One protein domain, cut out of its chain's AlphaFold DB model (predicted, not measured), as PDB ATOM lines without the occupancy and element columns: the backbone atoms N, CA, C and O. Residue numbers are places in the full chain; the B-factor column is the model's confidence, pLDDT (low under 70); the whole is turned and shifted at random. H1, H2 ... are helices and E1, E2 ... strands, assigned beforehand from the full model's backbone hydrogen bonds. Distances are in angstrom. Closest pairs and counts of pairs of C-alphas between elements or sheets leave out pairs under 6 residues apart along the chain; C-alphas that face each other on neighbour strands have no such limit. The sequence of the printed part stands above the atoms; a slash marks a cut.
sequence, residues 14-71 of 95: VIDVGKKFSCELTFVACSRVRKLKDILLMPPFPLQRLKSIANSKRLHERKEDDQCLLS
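This is residues 14 to 71 of the 95 residues of an uncharacterized protein of Amphimedon queenslandica (UniProt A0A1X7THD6). A small head of two short strands, E1 and E2, with helix H1 packed on them, continues into a long arm, residues 46 to 71, that sticks out with helices H2 and H3 at an angle. The 58 printed residues hold E1, H1, E2, H2, H3 in that order, mostly helix, with the parallel sheet E1, E2. The whole is loose, radius of gyration of the C-alphas 13.5 A, spanning 37 by 26 by 20 A.

E1, residues 14 to 16, and E2, residues 39 to 42, are parallel at 33 degrees; N 15 and O 40 are 2.8 A apart, within hydrogen-bond range. With H1, residues 23 to 31, they form a strand-helix-strand unit, two parallel neighbour strands with a helix between, its crossover right-handed. The closest C-alphas of E1 and H1, Ile 15 and Ala 29, are 7.0 A apart. H2, residues 47 to 54, and H3, residues 57 to 71, are close but not clearly touching, closest C-alphas Ile 53 and Leu 59 at 7.1 A, at a steep tilt of 44 degrees, the same way. H1 and H2 are apart. In H1, H2 and H3 every O i to N i+4 pair is within hydrogen-bond range.

E1 begins at C-alpha 14 (114.246, 66.317, 79.349) and is 6.5 A long; E2 is 9.9 A, H1 12.2 A, H2 10.4 A. H3, 21.4 A, ends at C-alpha 71 (84.702, 57.489, 60.426).

The C-alphas farthest apart, Lys 19 and Ser 71, are 39.5 A apart. The printed part has no cut and no long link; residue 20 alone has pLDDT under 70.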
ATOM      1  N   VAL A  14     113.381  65.566  80.262       89.62
ATOM      2  CA  VAL A  14     114.246  66.317  79.349       89.62
ATOM      3  C   VAL A  14     114.746  65.343  78.288       89.62
ATOM      4  O   VAL A  14     115.380  64.344  78.619       89.62
ATOM      5  N   ILE A  15     114.429  65.604  77.022       89.31
ATOM      6  CA  ILE A  15     114.829  64.766  75.888       89.31
ATOM      7  C   ILE A  15     115.994  65.452  75.187       89.31
ATOM      8  O   ILE A  15     115.831  66.542  74.634       89.31
ATOM      9  N   ASP A  16     117.155  64.796  75.189       86.75
ATOM     10  CA  ASP A  16     118.287  65.222  74.372       86.75
ATOM     11  C   ASP A  16     118.044  64.818  72.912       86.75
ATOM     12  O   ASP A  16     118.108  63.646  72.535       86.75
ATOM     13  N   VAL A  17     117.724  65.814  72.094       79.62
ATOM     14  CA  VAL A  17     117.542  65.709  70.650       79.62
ATOM     15  C   VAL A  17     118.729  66.374  69.953       79.62
ATOM     16  O   VAL A  17     118.573  67.291  69.144       79.62
ATOM     17  N   GLY A  18     119.942  65.950  70.310       77.62
ATOM     18  CA  GLY A  18     121.188  66.401  69.700       77.62
ATOM     19  C   GLY A  18     121.308  66.088  68.197       77.62
ATOM     20  O   GLY A  18     120.350  65.766  67.495       77.62
ATOM     21  N   LYS A  19     122.535  66.164  67.660       73.12
ATOM     22  CA  LYS A  19     122.799  66.034  66.207       73.12
ATOM     23  C   LYS A  19     122.284  64.731  65.575       73.12
ATOM     24  O   LYS A  19     121.973  64.722  64.387       73.12
ATOM     25  N   LYS A  20     122.214  63.635  66.336       66.88
ATOM     26  CA  LYS A  20     121.724  62.332  65.863       66.88
ATOM     27  C   LYS A  20     120.266  62.152  66.275       66.88
ATOM     28  O   LYS A  20     119.963  61.543  67.294       66.88
ATOM     29  N   PHE A  21     119.366  62.693  65.465       71.81
ATOM     30  CA  PHE A  21     117.933  62.491  65.637       71.81
ATOM     31  C   PHE A  21     117.524  61.091  65.165       71.81
ATOM     32  O   PHE A  21     117.712  60.760  63.996       71.81
ATOM     33  N   SER A  22     116.901  60.306  66.045       79.88
ATOM     34  CA  SER A  22     116.144  59.108  65.663       79.88
ATOM     35  C   SER A  22     114.661  59.345  65.934       79.88
ATOM     36  O   SER A  22     114.266  59.653  67.062       79.88
ATOM     37  N   CYS A  23     113.840  59.219  64.889       76.62
ATOM     38  CA  CYS A  23     112.401  59.459  64.977       76.62
ATOM     39  C   CYS A  23     111.723  58.491  65.955       76.62
ATOM     40  O   CYS A  23     110.862  58.904  66.727       76.62
ATOM     41  N   GLU A  24     112.127  57.223  65.933       83.38
ATOM     42  CA  GLU A  24     111.538  56.158  66.746       83.38
ATOM     43  C   GLU A  24     111.877  56.342  68.224       83.38
ATOM     44  O   GLU A  24     110.994  56.308  69.076       83.38
ATOM     45  N   LEU A  25     113.140  56.647  68.534       82.75
ATOM     46  CA  LEU A  25     113.571  56.879  69.914       82.75
ATOM     47  C   LEU A  25     112.955  58.150  70.498       82.75
ATOM     48  O   LEU A  25     112.542  58.157  71.655       82.75
ATOM     49  N   THR A  26     112.840  59.208  69.690       85.19
ATOM     50  CA  THR A  26     112.182  60.446  70.128       85.19
ATOM     51  C   THR A  26     110.701  60.199  70.401       85.19
ATOM     52  O   THR A  26     110.179  60.679  71.401       85.19
ATOM     53  N   PHE A  27     110.026  59.407  69.560       86.38
ATOM     54  CA  PHE A  27     108.638  59.014  69.799       86.38
ATOM     55  C   PHE A  27     108.493  58.229  71.105       86.38
ATOM     56  O   PHE A  27     107.659  58.583  71.939       86.38
ATOM     57  N   VAL A  28     109.343  57.220  71.324       87.44
ATOM     58  CA  VAL A  28     109.333  56.431  72.561       87.44
ATOM     59  C   VAL A  28     109.571  57.330  73.772       87.44
ATOM     60  O   VAL A  28     108.823  57.220  74.738       87.44
ATOM     61  N   ALA A  29     110.540  58.246  73.720       87.19
ATOM     62  CA  ALA A  29     110.820  59.188  74.803       87.19
ATOM     63  C   ALA A  29     109.629  60.120  75.091       87.19
ATOM     64  O   ALA A  29     109.225  60.255  76.245       87.19
ATOM     65  N   CYS A  30     109.014  60.700  74.054       88.31
ATOM     66  CA  CYS A  30     107.827  61.546  74.197       88.31
ATOM     67  C   CYS A  30     106.632  60.774  74.777       88.31
ATOM     68  O   CYS A  30     105.907  61.309  75.612       88.31
ATOM     69  N   SER A  31     106.448  59.509  74.383       89.12
ATOM     70  CA  SER A  31     105.338  58.667  74.853       89.12
ATOM     71  C   SER A  31     105.404  58.321  76.346       89.12
ATOM     72  O   SER A  31     104.413  57.863  76.910       89.12
ATOM     73  N   ARG A  32     106.548  58.549  77.012       89.00
ATOM     74  CA  ARG A  32     106.701  58.291  78.455       89.00
ATOM     75  C   ARG A  32     106.056  59.357  79.337       89.00
ATOM     76  O   ARG A  32     105.983  59.146  80.545       89.00
ATOM     77  N   VAL A  33     105.605  60.480  78.772       91.12
ATOM     78  CA  VAL A  33     105.040  61.605  79.528       91.12
ATOM     79  C   VAL A  33     103.599  61.856  79.111       91.12
ATOM     80  O   VAL A  33     103.259  61.859  77.932       91.12
ATOM     81  N   ARG A  34     102.732  62.104  80.095       90.44
ATOM     82  CA  ARG A  34     101.284  62.265  79.876       90.44
ATOM     83  C   ARG A  34     100.891  63.610  79.262       90.44
ATOM     84  O   ARG A  34      99.806  63.728  78.704       90.44
ATOM     85  N   LYS A  35     101.710  64.652  79.434       92.06
ATOM     86  CA  LYS A  35     101.379  66.034  79.054       92.06
ATOM     87  C   LYS A  35     102.564  66.690  78.359       92.06
ATOM     88  O   LYS A  35     103.687  66.621  78.843       92.06
ATOM     89  N   LEU A  36     102.295  67.422  77.279       88.56
ATOM     90  CA  LEU A  36     103.331  68.115  76.507       88.56
ATOM     91  C   LEU A  36     104.119  69.143  77.338       88.56
ATOM     92  O   LEU A  36     105.323  69.272  77.168       88.56
ATOM     93  N   LYS A  37     103.454  69.842  78.270       91.50
ATOM     94  CA  LYS A  37     104.084  70.843  79.155       91.50
ATOM     95  C   LYS A  37     105.167  70.276  80.077       91.50
ATOM     96  O   LYS A  37     105.918  71.032  80.683       91.50
ATOM     97  N   ASP A  38     105.188  68.958  80.226       93.94
ATOM     98  CA  ASP A  38     106.122  68.240  81.074       93.94
ATOM     99  C   ASP A  38     107.301  67.662  80.256       93.94
ATOM    100  O   ASP A  38     108.125  66.924  80.792       93.94
ATOM    101  N   ILE A  39     107.407  68.028  78.971       92.00
ATOM    102  CA  ILE A  39     108.502  67.669  78.062       92.00
ATOM    103  C   ILE A  39     109.349  68.909  77.765       92.00
ATOM    104  O   ILE A  39     108.840  69.926  77.290       92.00
ATOM    105  N   LEU A  40     110.661  68.799  77.968       91.44
ATOM    106  CA  LEU A  40     111.648  69.775  77.507       91.44
ATOM    107  C   LEU A  40     112.569  69.129  76.466       91.44
ATOM    108  O   LEU A  40     113.160  68.088  76.729       91.44
ATOM    109  N   LEU A  41     112.719  69.751  75.294       89.06
ATOM    110  CA  LEU A  41     113.657  69.305  74.258       89.06
ATOM    111  C   LEU A  41     114.965  70.098  74.366       89.06
ATOM    112  O   LEU A  41     114.934  71.331  74.381       89.06
ATOM    113  N   MET A  42     116.101  69.402  74.421       88.94
ATOM    114  CA  MET A  42     117.435  70.006  74.439       88.94
ATOM    115  C   MET A  42     118.304  69.441  73.306       88.94
ATOM    116  O   MET A  42     118.438  68.233  73.220       88.94
ATOM    117  N   PRO A  43     118.903  70.266  72.433       87.12
ATOM    118  CA  PRO A  43     118.667  71.701  72.303       87.12
ATOM    119  C   PRO A  43     117.196  72.006  71.954       87.12
ATOM    120  O   PRO A  43     116.484  71.125  71.461       87.12
ATOM    121  N   PRO A  44     116.731  73.248  72.188       85.25
ATOM    122  CA  PRO A  44     115.393  73.662  71.793       85.25
ATOM    123  C   PRO A  44     115.125  73.331  70.328       85.25
ATOM    124  O   PRO A  44     115.970  73.547  69.455       85.25
ATOM    125  N   PHE A  45     113.936  72.796  70.060       82.50
ATOM    126  CA  PHE A  45     113.596  72.359  68.717       82.50
ATOM    127  C   PHE A  45     113.584  73.556  67.749       82.50
ATOM    128  O   PHE A  45     112.893  74.542  68.019       82.50
ATOM    129  N   PRO A  46     114.309  73.506  66.614       85.50
ATOM    130  CA  PRO A  46     114.397  74.656  65.723       85.50
ATOM    131  C   PRO A  46     113.029  75.043  65.150       85.50
ATOM    132  O   PRO A  46     112.349  74.215  64.539       85.50
ATOM    133  N   LEU A  47     112.654  76.324  65.255       85.94
ATOM    134  CA  LEU A  47     111.382  76.834  64.718       85.94
ATOM    135  C   LEU A  47     111.235  76.580  63.211       85.94
ATOM    136  O   LEU A  47     110.146  76.268  62.737       85.94
ATOM    137  N   GLN A  48     112.330  76.665  62.452       88.94
ATOM    138  CA  GLN A  48     112.333  76.341  61.023       88.94
ATOM    139  C   GLN A  48     111.944  74.879  60.772       88.94
ATOM    140  O   GLN A  48     111.151  74.590  59.876       88.94
ATOM    141  N   ARG A  49     112.464  73.956  61.588       85.44
ATOM    142  CA  ARG A  49     112.131  72.534  61.493       85.44
ATOM    143  C   ARG A  49     110.671  72.294  61.867       85.44
ATOM    144  O   ARG A  49     110.005  71.517  61.195       85.44
ATOM    145  N   LEU A  50     110.155  73.005  62.872       85.75
ATOM    146  CA  LEU A  50     108.739  72.945  63.238       85.75
ATOM    147  C   LEU A  50     107.835  73.421  62.090       85.75
ATOM    148  O   LEU A  50     106.883  72.729  61.740       85.75
ATOM    149  N   LYS A  51     108.178  74.543  61.442       91.00
ATOM    150  CA  LYS A  51     107.471  75.031  60.245       91.00
ATOM    151  C   LYS A  51     107.514  74.018  59.103       91.00
ATOM    152  O   LYS A  51     106.506  73.805  58.440       91.00
ATOM    153  N   SER A  52     108.660  73.379  58.870       91.38
ATOM    154  CA  SER A  52     108.787  72.348  57.835       91.38
ATOM    155  C   SER A  52     107.902  71.132  58.123       91.38
ATOM    156  O   SER A  52     107.228  70.653  57.216       91.38
ATOM    157  N   ILE A  53     107.839  70.675  59.378       88.75
ATOM    158  CA  ILE A  53     106.959  69.569  59.785       88.75
ATOM    159  C   ILE A  53     105.487  69.948  59.603       88.75
ATOM    160  O   ILE A  53     104.732  69.161  59.036       88.75
ATOM    161  N   ALA A  54     105.095  71.154  60.026       90.94
ATOM    162  CA  ALA A  54     103.721  71.644  59.906       90.94
ATOM    163  C   ALA A  54     103.226  71.685  58.450       90.94
ATOM    164  O   ALA A  54     102.058  71.418  58.199       90.94
ATOM    165  N   ASN A  55     104.123  71.966  57.500       94.12
ATOM    166  CA  ASN A  55     103.815  72.008  56.068       94.12
ATOM    167  C   ASN A  55     104.156  70.698  55.332       94.12
ATOM    168  O   ASN A  55     104.176  70.665  54.102       94.12
ATOM    169  N   SER A  56     104.492  69.621  56.048       94.19
ATOM    170  CA  SER A  56     104.910  68.370  55.413       94.19
ATOM    171  C   SER A  56     103.713  67.568  54.893       94.19
ATOM    172  O   SER A  56     102.727  67.374  55.604       94.19
ATOM    173  N   LYS A  57     103.840  67.018  53.676       95.62
ATOM    174  CA  LYS A  57     102.828  66.142  53.056       95.62
ATOM    175  C   LYS A  57     102.426  64.985  53.977       95.62
ATOM    176  O   LYS A  57     101.250  64.735  54.186       95.62
ATOM    177  N   ARG A  58     103.418  64.353  54.609       93.06
ATOM    178  CA  ARG A  58     103.225  63.222  55.525       93.06
ATOM    179  C   ARG A  58     102.326  63.551  56.720       93.06
ATOM    180  O   ARG A  58     101.620  62.675  57.205       93.06
ATOM    181  N   LEU A  59     102.386  64.779  57.244       91.19
ATOM    182  CA  LEU A  59     101.507  65.193  58.340       91.19
ATOM    183  C   LEU A  59     100.061  65.312  57.853       91.19
ATOM    184  O   LEU A  59      99.150  64.916  58.573       91.19
ATOM    185  N   HIS A  60      99.865  65.822  56.638       92.31
ATOM    186  CA  HIS A  60      98.543  65.930  56.033       92.31
ATOM    187  C   HIS A  60      97.925  64.556  55.756       92.31
ATOM    188  O   HIS A  60      96.792  64.337  56.172       92.31
ATOM    189  N   GLU A  61      98.690  63.637  55.161       95.25
ATOM    190  CA  GLU A  61      98.267  62.249  54.903       95.25
ATOM    191  C   GLU A  61      97.833  61.559  56.204       95.25
ATOM    192  O   GLU A  61      96.730  61.038  56.296       95.25
ATOM    193  N   ARG A  62      98.637  61.669  57.271       92.06
ATOM    194  CA  ARG A  62      98.279  61.107  58.587       92.06
ATOM    195  C   ARG A  62      96.985  61.677  59.157       92.06
ATOM    196  O   ARG A  62      96.231  60.951  59.787       92.06
ATOM    197  N   LYS A  63      96.732  62.971  58.960       92.69
ATOM    198  CA  LYS A  63      95.501  63.611  59.436       92.69
ATOM    199  C   LYS A  63      94.271  63.077  58.694       92.69
ATOM    200  O   LYS A  63      93.218  62.933  59.308       92.69
ATOM    201  N   GLU A  64      94.400  62.817  57.396       93.56
ATOM    202  CA  GLU A  64      93.342  62.207  56.583       93.56
ATOM    203  C   GLU A  64      93.108  60.749  56.984       93.56
ATOM    204  O   GLU A  64      91.958  60.359  57.174       93.56
ATOM    205  N   ASP A  65      94.180  59.981  57.196       92.31
ATOM    206  CA  ASP A  65      94.109  58.598  57.683       92.31
ATOM    207  C   ASP A  65      93.404  58.527  59.045       92.31
ATOM    208  O   ASP A  65      92.469  57.747  59.219       92.31
ATOM    209  N   ASP A  66      93.796  59.380  59.998       91.75
ATOM    210  CA  ASP A  66      93.173  59.460  61.324       91.75
ATOM    211  C   ASP A  66      91.683  59.822  61.215       91.75
ATOM    212  O   ASP A  66      90.842  59.246  61.908       91.75
ATOM    213  N   GLN A  67      91.324  60.743  60.316       92.88
ATOM    214  CA  GLN A  67      89.928  61.095  60.059       92.88
ATOM    215  C   GLN A  67      89.141  59.920  59.458       92.88
ATOM    216  O   GLN A  67      88.011  59.661  59.879       92.88
ATOM    217  N   CYS A  68      89.735  59.186  58.514       91.25
ATOM    218  CA  CYS A  68      89.135  57.983  57.940       91.25
ATOM    219  C   CYS A  68      88.927  56.905  59.015       91.25
ATOM    220  O   CYS A  68      87.840  56.337  59.101       91.25
ATOM    221  N   LEU A  69      89.913  56.666  59.883       90.06
ATOM    222  CA  LEU A  69      89.800  55.708  60.989       90.06
ATOM    223  C   LEU A  69      88.666  56.064  61.956       90.06
ATOM    224  O   LEU A  69      87.903  55.183  62.349       90.06
ATOM    225  N   LEU A  70      88.515  57.346  62.297       89.94
ATOM    226  CA  LEU A  70      87.414  57.814  63.144       89.94
ATOM    227  C   LEU A  70      86.047  57.603  62.483       89.94
ATOM    228  O   LEU A  70      85.096  57.256  63.172       89.94
ATOM    229  N   SER A  71      85.948  57.761  61.159       87.06
ATOM    230  CA  SER A  71      84.702  57.489  60.426       87.06
ATOM    231  C   SER A  71      84.342  56.000  60.354       87.06
ATOM    232  O   SER A  71      83.171  55.659  60.240       87.06
TER     233      SER A  71